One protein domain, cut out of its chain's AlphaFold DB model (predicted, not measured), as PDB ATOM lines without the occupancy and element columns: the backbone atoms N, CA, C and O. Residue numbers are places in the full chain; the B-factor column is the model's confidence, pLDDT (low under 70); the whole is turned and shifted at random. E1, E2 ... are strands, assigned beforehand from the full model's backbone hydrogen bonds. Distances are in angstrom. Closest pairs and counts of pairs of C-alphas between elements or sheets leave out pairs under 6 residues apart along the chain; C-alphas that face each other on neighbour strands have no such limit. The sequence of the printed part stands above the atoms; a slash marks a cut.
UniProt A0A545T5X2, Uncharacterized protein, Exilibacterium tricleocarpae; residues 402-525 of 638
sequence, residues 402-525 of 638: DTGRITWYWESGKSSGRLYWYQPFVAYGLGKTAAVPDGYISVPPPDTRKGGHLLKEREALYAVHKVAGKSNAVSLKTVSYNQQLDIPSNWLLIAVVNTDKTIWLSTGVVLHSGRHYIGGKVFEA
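What this domain is: This is residues 402 to 525 of the 638 residues of an uncharacterized protein of Exilibacterium tricleocarpae (UniProt A0A545T5X2). Two sheets lie partly face to face as a sandwich, one of five strands, E5 E2 E1 E10 E11, the other of four, E7 E6 E8 E9, with E10 and E11 reaching past the four-stranded sheet. The small hairpin E3 and E4 lies off one end of the sandwich, and its loop, residues 428 to 440, makes the far end of the longest axis. The printed part has 124 residues with no named helix and eleven named strands, E1 to E11 in chain order; both sheets are antiparallel. The class is all strand, though 53 of the 124 residues are in named strands. The whole is compact, with a radius of gyration of the C-alphas of 14.6 A and spans of 46 by 35 by 27 A.

How they stand to each other: Start at E1, residues 406 to 410, which forms a hairpin with E2, residues 416 to 421; look for N 407 and O 420, 2.8 A apart. E5, residues 453 to 456, is an edge strand beside E2, with N 417 and O 455 at 2.8 A. Beside E1 is E10, residues 515 to 518, with N 517 and O 406 at 2.9 A; E10 forms a hairpin with the edge strand E11, residues 521 to 524, with N 523 and O 516 at 2.8 A. In the other sheet, E6, residues 459 to 465, and E7, residues 474 to 480, form a hairpin, with N 464 and O 475 at 2.7 A. E8, residues 491 to 497, is the antiparallel neighbour of E6, with N 461 and O 495 at 2.8 A, and forms a hairpin with E9, residues 503 to 505, with N 496 and O 504 at 2.8 A. The sheets' strands stand at 26 degrees; the closest C-alphas of E5 and E8, Lys 456 and Val 497, are 6.8 A apart. E3, residues 425 to 427, and E4, residues 441 to 443, form a hairpin, with N 443 and O 425 at 2.8 A.

Where its parts are: Find C-alpha 406 at (134.071, 123.850, 108.883), where E1 begins its 13.7 A. E2 and E8 each measure 16.9 A. From C-alpha 459 at (116.916, 123.639, 105.126) E6 runs 19.0 A, and E7 runs 19.5 A. E11 ends at C-alpha 524, (138.552, 117.357, 99.200).

The domain as a whole: The C-alphas farthest apart, Gly 413 and Ala 434, are 46.3 A apart. The printed part has no cut, and the link E3 to E4 is long. The model's mean pLDDT over the printed part is 71.7, with 53 residues under 70, among them 427 to 439 and 513 to 525.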
ATOM      1  N   ASP A 402     134.196 132.845 109.719       60.94
ATOM      2  CA  ASP A 402     134.550 131.561 110.275       60.94
ATOM      3  C   ASP A 402     135.968 131.632 110.821       60.94
ATOM      4  O   ASP A 402     136.933 131.774 110.081       60.94
ATOM      5  N   THR A 403     136.114 131.538 112.137       52.56
ATOM      6  CA  THR A 403     137.457 131.591 112.728       52.56
ATOM      7  C   THR A 403     138.171 130.240 112.632       52.56
ATOM      8  O   THR A 403     139.359 130.141 112.905       52.56
ATOM      9  N   GLY A 404     137.488 129.170 112.201       64.81
ATOM     10  CA  GLY A 404     138.068 127.831 112.218       64.81
ATOM     11  C   GLY A 404     137.532 126.864 111.173       64.81
ATOM     12  O   GLY A 404     136.883 127.216 110.193       64.81
ATOM     13  N   ARG A 405     137.841 125.585 111.384       68.56
ATOM     14  CA  ARG A 405     137.492 124.514 110.453       68.56
ATOM     15  C   ARG A 405     135.984 124.299 110.384       68.56
ATOM     16  O   ARG A 405     135.348 124.060 111.411       68.56
ATOM     17  N   ILE A 406     135.453 124.243 109.163       74.19
ATOM     18  CA  ILE A 406     134.071 123.850 108.883       74.19
ATOM     19  C   ILE A 406     134.073 122.564 108.069       74.19
ATOM     20  O   ILE A 406     134.848 122.387 107.129       74.19
ATOM     21  N   THR A 407     133.229 121.617 108.460       75.31
ATOM     22  CA  THR A 407     133.077 120.339 107.768       75.31
ATOM     23  C   THR A 407     131.615 120.082 107.471       75.31
ATOM     24  O   THR A 407     130.771 120.155 108.363       75.31
ATOM     25  N   TRP A 408     131.343 119.734 106.218       83.25
ATOM     26  CA  TRP A 408     130.044 119.273 105.765       83.25
ATOM     27  C   TRP A 408     130.161 117.853 105.233       83.25
ATOM     28  O   TRP A 408     130.967 117.574 104.342       83.25
ATOM     29  N   TYR A 409     129.340 116.950 105.757       80.62
ATOM     30  CA  TYR A 409     129.204 115.621 105.180       80.62
ATOM     31  C   TYR A 409     127.737 115.265 104.994       80.62
ATOM     32  O   TYR A 409     126.910 115.481 105.878       80.62
ATOM     33  N   TRP A 410     127.414 114.689 103.842       82.06
ATOM     34  CA  TRP A 410     126.119 114.069 103.623       82.06
ATOM     35  C   TRP A 410     126.122 112.660 104.212       82.06
ATOM     36  O   TRP A 410     127.048 111.887 103.961       82.06
ATOM     37  N   GLU A 411     125.105 112.296 104.995       80.50
ATOM     38  CA  GLU A 411     125.014 110.925 105.494       80.50
ATOM     39  C   GLU A 411     124.587 109.990 104.357       80.50
ATOM     40  O   GLU A 411     123.489 110.113 103.805       80.50
ATOM     41  N   SER A 412     125.456 109.041 103.999       73.50
ATOM     42  CA  SER A 412     125.141 108.039 102.977       73.50
ATOM     43  C   SER A 412     123.865 107.271 103.345       73.50
ATOM     44  O   SER A 412     123.685 106.853 104.490       73.50
ATOM     45  N   GLY A 413     122.955 107.130 102.378       76.19
ATOM     46  CA  GLY A 413     121.657 106.471 102.565       76.19
ATOM     47  C   GLY A 413     120.610 107.280 103.342       76.19
ATOM     48  O   GLY A 413     119.530 106.757 103.607       76.19
ATOM     49  N   LYS A 414     120.885 108.541 103.701       82.50
ATOM     50  CA  LYS A 414     119.943 109.412 104.419       82.50
ATOM     51  C   LYS A 414     119.644 110.698 103.647       82.50
ATOM     52  O   LYS A 414     120.381 111.106 102.751       82.50
ATOM     53  N   SER A 415     118.539 111.346 104.012       84.75
ATOM     54  CA  SER A 415     118.067 112.614 103.433       84.75
ATOM     55  C   SER A 415     118.605 113.849 104.174       84.75
ATOM     56  O   SER A 415     117.948 114.891 104.204       84.75
ATOM     57  N   SER A 416     119.741 113.713 104.855       87.94
ATOM     58  CA  SER A 416     120.319 114.751 105.709       87.94
ATOM     59  C   SER A 416     121.840 114.694 105.701       87.94
ATOM     60  O   SER A 416     122.426 113.610 105.660       87.94
ATOM     61  N   GLY A 417     122.466 115.855 105.820       86.88
ATOM     62  CA  GLY A 417     123.882 115.998 106.118       86.88
ATOM     63  C   GLY A 417     124.107 116.628 107.486       86.88
ATOM     64  O   GLY A 417     123.169 117.034 108.180       86.88
ATOM     65  N   ARG A 418     125.372 116.682 107.887       87.81
ATOM     66  CA  ARG A 418     125.800 117.247 109.159       87.81
ATOM     67  C   ARG A 418     126.851 118.320 108.959       87.81
ATOM     68  O   ARG A 418     127.858 118.100 108.285       87.81
ATOM     69  N   LEU A 419     126.601 119.466 109.581       85.81
ATOM     70  CA  LEU A 419     127.502 120.607 109.612       85.81
ATOM     71  C   LEU A 419     128.246 120.655 110.949       85.81
ATOM     72  O   LEU A 419     127.635 120.618 112.020       85.81
ATOM     73  N   TYR A 420     129.566 120.779 110.872       82.06
ATOM     74  CA  TYR A 420     130.462 120.936 112.011       82.06
ATOM     75  C   TYR A 420     131.257 122.208 111.836       82.06
ATOM     76  O   TYR A 420     131.803 122.444 110.760       82.06
ATOM     77  N   TRP A 421     131.393 122.958 112.915       82.00
ATOM     78  CA  TRP A 421     132.435 123.955 113.069       82.00
ATOM     79  C   TRP A 421     133.103 123.722 114.418       82.00
ATOM     80  O   TRP A 421     132.454 123.254 115.354       82.00
ATOM     81  N   TYR A 422     134.412 123.952 114.485       74.81
ATOM     82  CA  TYR A 422     135.214 123.655 115.680       74.81
ATOM     83  C   TYR A 422     135.546 124.904 116.498       74.81
ATOM     84  O   TYR A 422     135.877 124.794 117.675       74.81
ATOM     85  N   GLN A 423     135.408 126.081 115.894       78.25
ATOM     86  CA  GLN A 423     135.541 127.374 116.551       78.25
ATOM     87  C   GLN A 423     134.331 128.245 116.225       78.25
ATOM     88  O   GLN A 423     133.751 128.027 115.163       78.25
ATOM     89  N   PRO A 424     133.933 129.187 117.097       77.12
ATOM     90  CA  PRO A 424     132.721 129.972 116.901       77.12
ATOM     91  C   PRO A 424     132.694 130.727 115.566       77.12
ATOM     92  O   PRO A 424     133.715 131.239 115.121       77.12
ATOM     93  N   PHE A 425     131.514 130.870 114.956       75.31
ATOM     94  CA  PHE A 425     131.359 131.941 113.969       75.31
ATOM     95  C   PHE A 425     131.275 133.263 114.713       75.31
ATOM     96  O   PHE A 425     130.508 133.371 115.671       75.31
ATOM     97  N   VAL A 426     132.009 134.270 114.260       73.94
ATOM     98  CA  VAL A 426     131.981 135.592 114.887       73.94
ATOM     99  C   VAL A 426     131.478 136.606 113.873       73.94
ATOM    100  O   VAL A 426     132.045 136.770 112.796       73.94
ATOM    101  N   ALA A 427     130.371 137.263 114.201       68.88
ATOM    102  CA  ALA A 427     129.840 138.385 113.442       68.88
ATOM    103  C   ALA A 427     130.334 139.695 114.060       68.88
ATOM    104  O   ALA A 427     130.100 139.936 115.246       68.88
ATOM    105  N   TYR A 428     130.995 140.533 113.262       66.12
ATOM    106  CA  TYR A 428     131.639 141.776 113.699       66.12
ATOM    107  C   TYR A 428     130.902 143.052 113.226       66.12
ATOM    108  O   TYR A 428     129.924 142.989 112.486       66.12
ATOM    109  N   GLY A 429     131.390 144.241 113.592       54.09
ATOM    110  CA  GLY A 429     131.005 145.497 112.923       54.09
ATOM    111  C   GLY A 429     129.700 146.137 113.401       54.09
ATOM    112  O   GLY A 429     129.098 146.910 112.665       54.09
ATOM    113  N   LEU A 430     129.262 145.827 114.625       53.97
ATOM    114  CA  LEU A 430     127.950 146.254 115.131       53.97
ATOM    115  C   LEU A 430     128.004 147.543 115.950       53.97
ATOM    116  O   LEU A 430     126.979 148.173 116.181       53.97
ATOM    117  N   GLY A 431     129.195 147.937 116.418       53.22
ATOM    118  CA  GLY A 431     129.293 148.809 117.594       53.22
ATOM    119  C   GLY A 431     128.628 148.142 118.810       53.22
ATOM    120  O   GLY A 431     127.844 147.202 118.672       53.22
ATOM    121  N   LYS A 432     128.943 148.555 120.042       58.16
ATOM    122  CA  LYS A 432     128.154 148.034 121.168       58.16
ATOM    123  C   LYS A 432     126.814 148.757 121.191       58.16
ATOM    124  O   LYS A 432     126.767 149.944 121.495       58.16
ATOM    125  N   THR A 433     125.738 148.051 120.874       61.34
ATOM    126  CA  THR A 433     124.367 148.577 120.949       61.34
ATOM    127  C   THR A 433     123.614 147.918 122.099       61.34
ATOM    128  O   THR A 433     124.079 146.942 122.687       61.34
ATOM    129  N   ALA A 434     122.424 148.422 122.437       62.97
ATOM    130  CA  ALA A 434     121.575 147.764 123.435       62.97
ATOM    131  C   ALA A 434     121.223 146.312 123.037       62.97
ATOM    132  O   ALA A 434     121.037 145.459 123.906       62.97
ATOM    133  N   ALA A 435     121.166 146.016 121.733       60.66
ATOM    134  CA  ALA A 435     120.935 144.669 121.219       60.66
ATOM    135  C   ALA A 435     122.202 143.801 121.262       60.66
ATOM    136  O   ALA A 435     122.115 142.612 121.581       60.66
ATOM    137  N   VAL A 436     123.374 144.391 121.002       65.62
ATOM    138  CA  VAL A 436     124.663 143.687 120.923       65.62
ATOM    139  C   VAL A 436     125.709 144.394 121.801       65.62
ATOM    140  O   VAL A 436     126.579 145.096 121.289       65.62
ATOM    141  N   PRO A 437     125.666 144.226 123.137       63.72
ATOM    142  CA  PRO A 437     126.468 145.035 124.065       63.72
ATOM    143  C   PRO A 437     127.970 144.779 123.995       63.72
ATOM    144  O   PRO A 437     128.756 145.570 124.510       63.72
ATOM    145  N   ASP A 438     128.372 143.668 123.392       66.56
ATOM    146  CA  ASP A 438     129.776 143.295 123.260       66.56
ATOM    147  C   ASP A 438     130.356 143.721 121.904       66.56
ATOM    148  O   ASP A 438     131.559 143.620 121.696       66.56
ATOM    149  N   GLY A 439     129.526 144.244 120.990       66.38
ATOM    150  CA  GLY A 439     129.950 144.711 119.666       66.38
ATOM    151  C   GLY A 439     130.187 143.599 118.642       66.38
ATOM    152  O   GLY A 439     130.493 143.890 117.484       66.38
ATOM    153  N   TYR A 440     130.007 142.343 119.055       74.44
ATOM    154  CA  TYR A 440     130.063 141.148 118.221       74.44
ATOM    155  C   TYR A 440     129.021 140.112 118.672       74.44
ATOM    156  O   TYR A 440     128.526 140.140 119.803       74.44
ATOM    157  N   ILE A 441     128.705 139.171 117.780       76.44
ATOM    158  CA  ILE A 441     127.878 137.995 118.080       76.44
ATOM    159  C   ILE A 441     128.730 136.756 117.843       76.44
ATOM    160  O   ILE A 441     129.222 136.550 116.735       76.44
ATOM    161  N   SER A 442     128.892 135.932 118.876       82.19
ATOM    162  CA  SER A 442     129.626 134.670 118.782       82.19
ATOM    163  C   SER A 442     128.645 133.504 118.741       82.19
ATOM    164  O   SER A 442     127.809 133.333 119.633       82.19
ATOM    165  N   VAL A 443     128.727 132.701 117.683       84.00
ATOM    166  CA  VAL A 443     127.919 131.500 117.482       84.00
ATOM    167  C   VAL A 443     128.774 130.281 117.824       84.00
ATOM    168  O   VAL A 443     129.570 129.838 116.989       84.00
ATOM    169  N   PRO A 444     128.632 129.709 119.032       82.94
ATOM    170  CA  PRO A 444     129.490 128.620 119.475       82.94
ATOM    171  C   PRO A 444     129.340 127.370 118.592       82.94
ATOM    172  O   PRO A 444     128.283 127.173 117.981       82.94
ATOM    173  N   PRO A 445     130.377 126.512 118.528       80.25
ATOM    174  CA  PRO A 445     130.304 125.223 117.847       80.25
ATOM    175  C   PRO A 445     129.153 124.362 118.384       80.25
ATOM    176  O   PRO A 445     128.850 124.414 119.582       80.25
ATOM    177  N   PRO A 446     128.492 123.556 117.530       77.50
ATOM    178  CA  PRO A 446     127.489 122.612 117.986       77.50
ATOM    179  C   PRO A 446     128.181 121.595 118.894       77.50
ATOM    180  O   PRO A 446     129.339 121.247 118.666       77.50
ATOM    181  N   ASP A 447     127.475 121.105 119.915       71.88
ATOM    182  CA  ASP A 447     128.012 120.106 120.846       71.88
ATOM    183  C   ASP A 447     128.572 118.904 120.067       71.88
ATOM    184  O   ASP A 447     127.830 118.087 119.508       71.88
ATOM    185  N   THR A 448     129.902 118.816 120.006       57.34
ATOM    186  CA  THR A 448     130.624 117.842 119.183       57.34
ATOM    187  C   THR A 448     130.345 116.411 119.634       57.34
ATOM    188  O   THR A 448     130.379 115.497 118.810       57.34
ATOM    189  N   ARG A 449     129.931 116.208 120.896       54.78
ATOM    190  CA  ARG A 449     129.519 114.897 121.427       54.78
ATOM    191  C   ARG A 449     128.203 114.398 120.827       54.78
ATOM    192  O   ARG A 449     127.931 113.203 120.878       54.78
ATOM    193  N   LYS A 450     127.388 115.289 120.249       56.28
ATOM    194  CA  LYS A 450     126.110 114.962 119.587       56.28
ATOM    195  C   LYS A 450     126.230 114.845 118.063       56.28
ATOM    196  O   LYS A 450     125.230 114.609 117.381       56.28
ATOM    197  N   GLY A 451     127.452 114.963 117.540       67.19
ATOM    198  CA  GLY A 451     127.763 114.740 116.135       67.19
ATOM    199  C   GLY A 451     127.307 115.871 115.218       67.19
ATOM    200  O   GLY A 451     126.706 115.576 114.201       67.19
ATOM    201  N   GLY A 452     127.562 117.141 115.536       80.50
ATOM    202  CA  GLY A 452     127.283 118.255 114.614       80.50
ATOM    203  C   GLY A 452     125.792 118.550 114.399       80.50
ATOM    204  O   GLY A 452     124.914 117.849 114.909       80.50
ATOM    205  N   HIS A 453     125.494 119.620 113.658       86.69
ATOM    206  CA  HIS A 453     124.118 120.063 113.418       86.69
ATOM    207  C   HIS A 453     123.534 119.378 112.181       86.69
ATOM    208  O   HIS A 453     124.119 119.440 111.099       86.69
ATOM    209  N   LEU A 454     122.389 118.713 112.339       90.12
ATOM    210  CA  LEU A 454     121.715 117.993 111.258       90.12
ATOM    211  C   LEU A 454     120.924 118.972 110.383       90.12
ATOM    212  O   LEU A 454     120.125 119.751 110.904       90.12
ATOM    213  N   LEU A 455     121.115 118.897 109.067       89.19
ATOM    214  CA  LEU A 455     120.378 119.684 108.080       89.19
ATOM    215  C   LEU A 455     119.918 118.786 106.929       89.19
ATOM    216  O   LEU A 455     120.678 117.949 106.438       89.19
ATOM    217  N   LYS A 456     118.669 118.945 106.504       90.69
ATOM    218  CA  LYS A 456     118.077 118.244 105.357       90.69
ATOM    219  C   LYS A 456     118.165 119.089 104.095       90.69
ATOM    220  O   LYS A 456     118.481 120.276 104.139       90.69
ATOM    221  N   GLU A 457     117.853 118.470 102.961       85.19
ATOM    222  CA  GLU A 457     117.667 119.214 101.719       85.19
ATOM    223  C   GLU A 457     116.627 120.314 101.923       85.19
ATOM    224  O   GLU A 457     115.548 120.086 102.479       85.19
ATOM    225  N   ARG A 458     116.952 121.504 101.428       81.44
ATOM    226  CA  ARG A 458     116.116 122.694 101.535       81.44
ATOM    227  C   ARG A 458     115.880 123.206 102.952       81.44
ATOM    228  O   ARG A 458     114.821 123.769 103.253       81.44
ATOM    229  N   GLU A 459     116.868 123.015 103.814       87.69
ATOM    230  CA  GLU A 459     116.916 123.639 105.126       87.69
ATOM    231  C   GLU A 459     118.032 124.683 105.202       87.69
ATOM    232  O   GLU A 459     119.101 124.540 104.608       87.69
ATOM    233  N   ALA A 460     117.772 125.742 105.960       84.81
ATOM    234  CA  ALA A 460     118.727 126.776 106.308       84.81
ATOM    235  C   ALA A 460     118.923 126.810 107.829       84.81
ATOM    236  O   ALA A 460     117.978 126.632 108.601       84.81
ATOM    237  N   LEU A 461     120.167 127.014 108.247       88.44
ATOM    238  CA  LEU A 461     120.586 127.125 109.633       88.44
ATOM    239  C   LEU A 461     120.765 128.594 110.001       88.44
ATOM    240  O   LEU A 461     121.560 129.297 109.379       88.44
ATOM    241  N   TYR A 462     120.082 129.015 111.059       85.62
ATOM    242  CA  TYR A 462     120.151 130.361 111.606       85.62
ATOM    243  C   TYR A 462     120.682 130.355 113.037       85.62
ATOM    244  O   TYR A 462     120.279 129.534 113.864       85.62
ATOM    245  N   ALA A 463     121.536 131.321 113.350       84.62
ATOM    246  CA  ALA A 463     121.841 131.754 114.700       84.62
ATOM    247  C   ALA A 463     120.785 132.771 115.148       84.62
ATOM    248  O   ALA A 463     120.651 133.849 114.581       84.62
ATOM    249  N   VAL A 464     120.034 132.427 116.188       84.94
ATOM    250  CA  VAL A 464     119.011 133.278 116.792       84.94
ATOM    251  C   VAL A 464     119.537 133.822 118.101       84.94
ATOM    252  O   VAL A 464     119.769 133.062 119.048       84.94
ATOM    253  N   HIS A 465     119.702 135.136 118.165       77.06
ATOM    254  CA  HIS A 465     120.119 135.819 119.380       77.06
ATOM    255  C   HIS A 465     118.936 135.884 120.360       77.06
ATOM    256  O   HIS A 465     117.902 136.483 120.066       77.06
ATOM    257  N   LYS A 466     119.038 135.162 121.487       67.12
ATOM    258  CA  LYS A 466     117.908 134.890 122.397       67.12
ATOM    259  C   LYS A 466     117.639 135.994 123.416       67.12
ATOM    260  O   LYS A 466     116.528 136.054 123.934       67.12
ATOM    261  N   VAL A 467     118.643 136.798 123.765       58.41
ATOM    262  CA  VAL A 467     118.552 137.781 124.853       58.41
ATOM    263  C   VAL A 467     119.400 139.000 124.494       58.41
ATOM    264  O   VAL A 467     120.625 138.890 124.422       58.41
ATOM    265  N   ALA A 468     118.758 140.158 124.321       56.28
ATOM    266  CA  ALA A 468     119.460 141.440 124.294       56.28
ATOM    267  C   ALA A 468     120.270 141.566 125.595       56.28
ATOM    268  O   ALA A 468     119.695 141.464 126.679       56.28
ATOM    269  N   GLY A 469     121.600 141.679 125.511       54.75
ATOM    270  CA  GLY A 469     122.447 141.759 126.710       54.75
ATOM    271  C   GLY A 469     123.634 140.790 126.805       54.75
ATOM    272  O   GLY A 469     124.489 141.005 127.657       54.75
ATOM    273  N   LYS A 470     123.709 139.720 125.995       62.12
ATOM    274  CA  LYS A 470     124.833 138.751 126.040       62.12
ATOM    275  C   LYS A 470     125.271 138.305 124.637       62.12
ATOM    276  O   LYS A 470     124.472 137.680 123.940       62.12
ATOM    277  N   SER A 471     126.528 138.540 124.246       58.41
ATOM    278  CA  SER A 471     127.130 138.095 122.962       58.41
ATOM    279  C   SER A 471     126.965 136.608 122.653       58.41
ATOM    280  O   SER A 471     126.731 136.242 121.504       58.41
ATOM    281  N   ASN A 472     127.048 135.754 123.677       65.12
ATOM    282  CA  ASN A 472     127.092 134.296 123.510       65.12
ATOM    283  C   ASN A 472     125.719 133.616 123.660       65.12
ATOM    284  O   ASN A 472     125.618 132.389 123.606       65.12
ATOM    285  N   ALA A 473     124.641 134.378 123.880       73.69
ATOM    286  CA  ALA A 473     123.291 133.838 124.054       73.69
ATOM    287  C   ALA A 473     122.619 133.532 122.702       73.69
ATOM    288  O   ALA A 473     121.523 134.010 122.405       73.69
ATOM    289  N   VAL A 474     123.283 132.729 121.872       79.75
ATOM    290  CA  VAL A 474     122.790 132.321 120.555       79.75
ATOM    291  C   VAL A 474     122.200 130.917 120.636       79.75
ATOM    292  O   VAL A 474     122.762 130.011 121.247       79.75
ATOM    293  N   SER A 475     121.047 130.716 120.007       85.44
ATOM    294  CA  SER A 475     120.515 129.383 119.728       85.44
ATOM    295  C   SER A 475     120.448 129.120 118.245       85.44
ATOM    296  O   SER A 475     120.075 130.003 117.484       85.44
ATOM    297  N   LEU A 476     120.717 127.886 117.853       87.62
ATOM    298  CA  LEU A 476     120.579 127.464 116.472       87.62
ATOM    299  C   LEU A 476     119.124 127.099 116.174       87.62
ATOM    300  O   LEU A 476     118.494 126.364 116.941       87.62
ATOM    301  N   LYS A 477     118.597 127.594 115.057       88.12
ATOM    302  CA  LYS A 477     117.306 127.186 114.501       88.12
ATOM    303  C   LYS A 477     117.468 126.744 113.059       88.12
ATOM    304  O   LYS A 477     118.172 127.378 112.286       88.12
ATOM    305  N   THR A 478     116.766 125.677 112.707       88.62
ATOM    306  CA  THR A 478     116.686 125.183 111.336       88.62
ATOM    307  C   THR A 478     115.331 125.561 110.750       88.62
ATOM    308  O   THR A 478     114.308 125.398 111.416       88.62
ATOM    309  N   VAL A 479     115.317 126.055 109.515       85.06
ATOM    310  CA  VAL A 479     114.104 126.433 108.780       85.06
ATOM    311  C   VAL A 479     114.086 125.718 107.443       85.06
ATOM    312  O   VAL A 479     115.069 125.784 106.712       85.06
ATOM    313  N   SER A 480     112.964 125.092 107.085       83.94
ATOM    314  CA  SER A 480     112.763 124.633 105.710       83.94
ATOM    315  C   SER A 480     112.247 125.780 104.849       83.94
ATOM    316  O   SER A 480     111.164 126.302 105.100       83.94
ATOM    317  N   TYR A 481     112.987 126.150 103.805       75.25
ATOM    318  CA  TYR A 481     112.610 127.259 102.917       75.25
ATOM    319  C   TYR A 481     111.639 126.843 101.795       75.25
ATOM    320  O   TYR A 481     111.402 127.590 100.851       75.25
ATOM    321  N   ASN A 482     111.031 125.656 101.905       71.56
ATOM    322  CA  ASN A 482     109.831 125.306 101.135       71.56
ATOM    323  C   ASN A 482     108.562 125.974 101.688       71.56
ATOM    324  O   ASN A 482     107.507 125.894 101.064       71.56
ATOM    325  N   GLN A 483     108.645 126.569 102.879       59.88
ATOM    326  CA  GLN A 483     107.554 127.285 103.522       59.88
ATOM    327  C   GLN A 483     107.858 128.778 103.463       59.88
ATOM    328  O   GLN A 483     108.985 129.193 103.728       59.88
ATOM    329  N   GLN A 484     106.855 129.580 103.107       51.53
ATOM    330  CA  GLN A 484     106.933 131.027 103.255       51.53
ATOM    331  C   GLN A 484     107.056 131.316 104.754       51.53
ATOM    332  O   GLN A 484     106.108 131.099 105.507       51.53
ATOM    333  N   LEU A 485     108.254 131.699 105.187       58.09
ATOM    334  CA  LEU A 485     108.549 131.987 106.581       58.09
ATOM    335  C   LEU A 485     109.031 133.427 106.680       58.09
ATOM    336  O   LEU A 485     110.026 133.785 106.050       58.09
ATOM    337  N   ASP A 486     108.348 134.228 107.493       69.06
ATOM    338  CA  ASP A 486     108.841 135.547 107.873       69.06
ATOM    339  C   ASP A 486     110.033 135.345 108.807       69.06
ATOM    340  O   ASP A 486     109.881 134.949 109.967       69.06
ATOM    341  N   ILE A 487     111.238 135.544 108.275       69.38
ATOM    342  CA  ILE A 487     112.471 135.431 109.048       69.38
ATOM    343  C   ILE A 487     112.627 136.716 109.868       69.38
ATOM    344  O   ILE A 487     112.736 137.795 109.284       69.38
ATOM    345  N   PRO A 488     112.652 136.637 111.210       72.62
ATOM    346  CA  PRO A 488     112.869 137.814 112.040       72.62
ATOM    347  C   PRO A 488     114.242 138.438 111.778       72.62
ATOM    348  O   PRO A 488     115.230 137.730 111.579       72.62
ATOM    349  N   SER A 489     114.330 139.764 111.856       65.38
ATOM    350  CA  SER A 489     115.566 140.511 111.576       65.38
ATOM    351  C   SER A 489     116.722 140.212 112.536       65.38
ATOM    352  O   SER A 489     117.861 140.524 112.217       65.38
ATOM    353  N   ASN A 490     116.465 139.581 113.686       69.31
ATOM    354  CA  ASN A 490     117.489 139.180 114.655       69.31
ATOM    355  C   ASN A 490     118.072 137.774 114.423       69.31
ATOM    356  O   ASN A 490     118.675 137.192 115.332       69.31
ATOM    357  N   TRP A 491     117.829 137.182 113.252       78.69
ATOM    358  CA  TRP A 491     118.344 135.865 112.882       78.69
ATOM    359  C   TRP A 491     119.496 136.028 111.897       78.69
ATOM    360  O   TRP A 491     119.348 136.653 110.852       78.69
ATOM    361  N   LEU A 492     120.634 135.417 112.214       77.81
ATOM    362  CA  LEU A 492     121.808 135.385 111.350       77.81
ATOM    363  C   LEU A 492     121.832 134.073 110.581       77.81
ATOM    364  O   LEU A 492     121.869 133.003 111.184       77.81
ATOM    365  N   LEU A 493     121.830 134.134 109.258       80.38
ATOM    366  CA  LEU A 493     122.044 132.979 108.404       80.38
ATOM    367  C   LEU A 493     123.480 132.470 108.573       80.38
ATOM    368  O   LEU A 493     124.443 133.221 108.410       80.38
ATOM    369  N   ILE A 494     123.624 131.181 108.861       82.88
ATOM    370  CA  ILE A 494     124.917 130.488 108.928       82.88
ATOM    371  C   ILE A 494     125.132 129.680 107.655       82.88
ATOM    372  O   ILE A 494     126.193 129.750 107.040       82.88
ATOM    373  N   ALA A 495     124.131 128.884 107.272       83.62
ATOM    374  CA  ALA A 495     124.281 127.932 106.187       83.62
ATOM    375  C   ALA A 495     122.949 127.577 105.513       83.62
ATOM    376  O   ALA A 495     121.910 127.577 106.167       83.62
ATOM    377  N   VAL A 496     122.985 127.216 104.232       84.31
ATOM    378  CA  VAL A 496     121.832 126.758 103.440       84.31
ATOM    379  C   VAL A 496     122.194 125.460 102.735       84.31
ATOM    380  O   VAL A 496     123.211 125.399 102.052       84.31
ATOM    381  N   VAL A 497     121.368 124.427 102.878       83.56
ATOM    382  CA  VAL A 497     121.545 123.150 102.178       83.56
ATOM    383  C   VAL A 497     120.709 123.131 100.909       83.56
ATOM    384  O   VAL A 497     119.478 123.135 100.958       83.56
ATOM    385  N   ASN A 498     121.387 123.034  99.773       81.00
ATOM    386  CA  ASN A 498     120.759 122.962  98.463       81.00
ATOM    387  C   ASN A 498     120.225 121.566  98.133       81.00
ATOM    388  O   ASN A 498     120.531 120.564  98.780       81.00
ATOM    389  N   THR A 499     119.441 121.493  97.057       82.25
ATOM    390  CA  THR A 499     118.908 120.233  96.514       82.25
ATOM    391  C   THR A 499     119.978 119.320  95.919       82.25
ATOM    392  O   THR A 499     119.744 118.131  95.762       82.25
ATOM    393  N   ASP A 500     121.149 119.856  95.576       80.12
ATOM    394  CA  ASP A 500     122.302 119.082  95.104       80.12
ATOM    395  C   ASP A 500     123.182 118.561  96.258       80.12
ATOM    396  O   ASP A 500     124.268 118.032  96.017       80.12
ATOM    397  N   LYS A 501     122.712 118.694  97.509       81.88
ATOM    398  CA  LYS A 501     123.404 118.283  98.744       81.88
ATOM    399  C   LYS A 501     124.680 119.075  99.042       81.88
ATOM    400  O   LYS A 501     125.441 118.700  99.942       81.88
ATOM    401  N   THR A 502     124.917 120.176  98.330       79.06
ATOM    402  CA  THR A 502     125.916 121.172  98.727       79.06
ATOM    403  C   THR A 502     125.380 122.035  99.862       79.06
ATOM    404  O   THR A 502     124.166 122.198 100.022       79.06
ATOM    405  N   ILE A 503     126.290 122.584 100.664       79.69
ATOM    406  CA  ILE A 503     125.957 123.592 101.664       79.69
ATOM    407  C   ILE A 503     126.634 124.913 101.312       79.69
ATOM    408  O   ILE A 503     127.823 124.957 100.995       79.69
ATOM    409  N   TRP A 504     125.856 125.986 101.334       77.88
ATOM    410  CA  TRP A 504     126.317 127.353 101.143       77.88
ATOM    411  C   TRP A 504     126.419 128.008 102.504       77.88
ATOM    412  O   TRP A 504     125.419 128.134 103.205       77.88
ATOM    413  N   LEU A 505     127.623 128.397 102.886       75.25
ATOM    414  CA  LEU A 505     127.871 129.156 104.099       75.25
ATOM    415  C   LEU A 505     127.637 130.635 103.809       75.25
ATOM    416  O   LEU A 505     127.912 131.121 102.710       75.25
ATOM    417  N   SER A 506     127.161 131.375 104.801       69.12
ATOM    418  CA  SER A 506     126.960 132.822 104.675       69.12
ATOM    419  C   SER A 506     128.255 133.618 104.501       69.12
ATOM    420  O   SER A 506     128.203 134.765 104.071       69.12
ATOM    421  N   THR A 507     129.411 132.992 104.728       60.19
ATOM    422  CA  THR A 507     130.734 133.506 104.346       60.19
ATOM    423  C   THR A 507     130.969 133.513 102.825       60.19
ATOM    424  O   THR A 507     132.018 133.959 102.371       60.19
ATOM    425  N   GLY A 508     130.024 133.008 102.023       56.41
ATOM    426  CA  GLY A 508     130.150 132.857 100.568       56.41
ATOM    427  C   GLY A 508     130.816 131.546 100.134       56.41
ATOM    428  O   GLY A 508     130.984 131.298  98.941       56.41
ATOM    429  N   VAL A 509     131.182 130.683 101.085       63.19
ATOM    430  CA  VAL A 509     131.843 129.401 100.823       63.19
ATOM    431  C   VAL A 509     130.817 128.326 100.461       63.19
ATOM    432  O   VAL A 509     129.853 128.097 101.189       63.19
ATOM    433  N   VAL A 510     131.065 127.600  99.369       71.75
ATOM    434  CA  VAL A 510     130.264 126.437  98.959       71.75
ATOM    435  C   VAL A 510     131.026 125.148  99.255       71.75
ATOM    436  O   VAL A 510     132.081 124.884  98.674       71.75
ATOM    437  N   LEU A 511     130.471 124.309 100.128       65.19
ATOM    438  CA  LEU A 511     131.024 122.999 100.453       65.19
ATOM    439  C   LEU A 511     130.205 121.885  99.804       65.19
ATOM    440  O   LEU A 511     128.988 121.794  99.956       65.19
ATOM    441  N   HIS A 512     130.906 121.000  99.099       75.50
ATOM    442  CA  HIS A 512     130.343 119.734  98.639       75.50
ATOM    443  C   HIS A 512     130.482 118.697  99.754       75.50
ATOM    444  O   HIS A 512     131.325 118.844 100.642       75.50
ATOM    445  N   SER A 513     129.657 117.650  99.725       67.69
ATOM    446  CA  SER A 513     129.759 116.561 100.701       67.69
ATOM    447  C   SER A 513     131.181 115.996 100.742       67.69
ATOM    448  O   SER A 513     131.728 115.635  99.702       67.69
ATOM    449  N   GLY A 514     131.766 115.913 101.938       55.00
ATOM    450  CA  GLY A 514     133.134 115.420 102.115       55.00
ATOM    451  C   GLY A 514     134.212 116.462 101.815       55.00
ATOM    452  O   GLY A 514     135.379 116.108 101.738       55.00
ATOM    453  N   ARG A 515     133.871 117.744 101.646       58.22
ATOM    454  CA  ARG A 515     134.864 118.824 101.571       58.22
ATOM    455  C   ARG A 515     134.989 119.559 102.909       58.22
ATOM    456  O   ARG A 515     134.008 119.749 103.630       58.22
ATOM    457  N   HIS A 516     136.206 119.988 103.229       50.41
ATOM    458  CA  HIS A 516     136.529 120.770 104.425       50.41
ATOM    459  C   HIS A 516     136.886 122.195 104.032       50.41
ATOM    460  O   HIS A 516     137.613 122.381 103.061       50.41
ATOM    461  N   TYR A 517     136.437 123.180 104.807       48.62
ATOM    462  CA  TYR A 517     136.960 124.541 104.738       48.62
ATOM    463  C   TYR A 517     137.897 124.784 105.915       48.62
ATOM    464  O   TYR A 517     137.508 124.555 107.064       48.62
ATOM    465  N   ILE A 518     139.136 125.186 105.634       51.66
ATOM    466  CA  ILE A 518     140.149 125.489 106.649       51.66
ATOM    467  C   ILE A 518     140.964 126.694 106.172       51.66
ATOM    468  O   ILE A 518     141.581 126.624 105.108       51.66
ATOM    469  N   GLY A 519     140.953 127.788 106.942       48.38
ATOM    470  CA  GLY A 519     141.809 128.958 106.711       48.38
ATOM    471  C   GLY A 519     141.740 129.519 105.286       48.38
ATOM    472  O   GLY A 519     142.776 129.719 104.651       48.38
ATOM    473  N   GLY A 520     140.537 129.700 104.730       47.56
ATOM    474  CA  GLY A 520     140.379 130.244 103.375       47.56
ATOM    475  C   GLY A 520     140.418 129.222 102.234       47.56
ATOM    476  O   GLY A 520     140.216 129.600 101.079       47.56
ATOM    477  N   LYS A 521     140.685 127.937 102.507       45.88
ATOM    478  CA  LYS A 521     140.878 126.903 101.474       45.88
ATOM    479  C   LYS A 521     139.902 125.740 101.621       45.88
ATOM    480  O   LYS A 521     139.602 125.294 102.727       45.88
ATOM    481  N   VAL A 522     139.440 125.227 100.479       49.44
ATOM    482  CA  VAL A 522     138.594 124.029 100.391       49.44
ATOM    483  C   VAL A 522     139.471 122.811 100.108       49.44
ATOM    484  O   VAL A 522     140.202 122.790  99.122       49.44
ATOM    485  N   PHE A 523     139.368 121.782 100.943       47.31
ATOM    486  CA  PHE A 523     140.049 120.501 100.771       47.31
ATOM    487  C   PHE A 523     139.026 119.419 100.429       47.31
ATOM    488  O   PHE A 523     137.996 119.312 101.095       47.31
ATOM    489  N   GLU A 524     139.303 118.595  99.420       49.56
ATOM    490  CA  GLU A 524     138.552 117.357  99.200       49.56
ATOM    491  C   GLU A 524     139.016 116.290 100.187       49.56
ATOM    492  O   GLU A 524     140.198 115.938 100.210       49.56
ATOM    493  N   ALA A 525     138.098 115.738 100.984       45.81
ATOM    494  CA  ALA A 525     138.373 114.470 101.632       45.81
ATOM    495  C   ALA A 525     138.378 113.396 100.551       45.81
ATOM    496  O   ALA A 525     137.333 113.024 100.015       45.81
TER     497      ALA A 525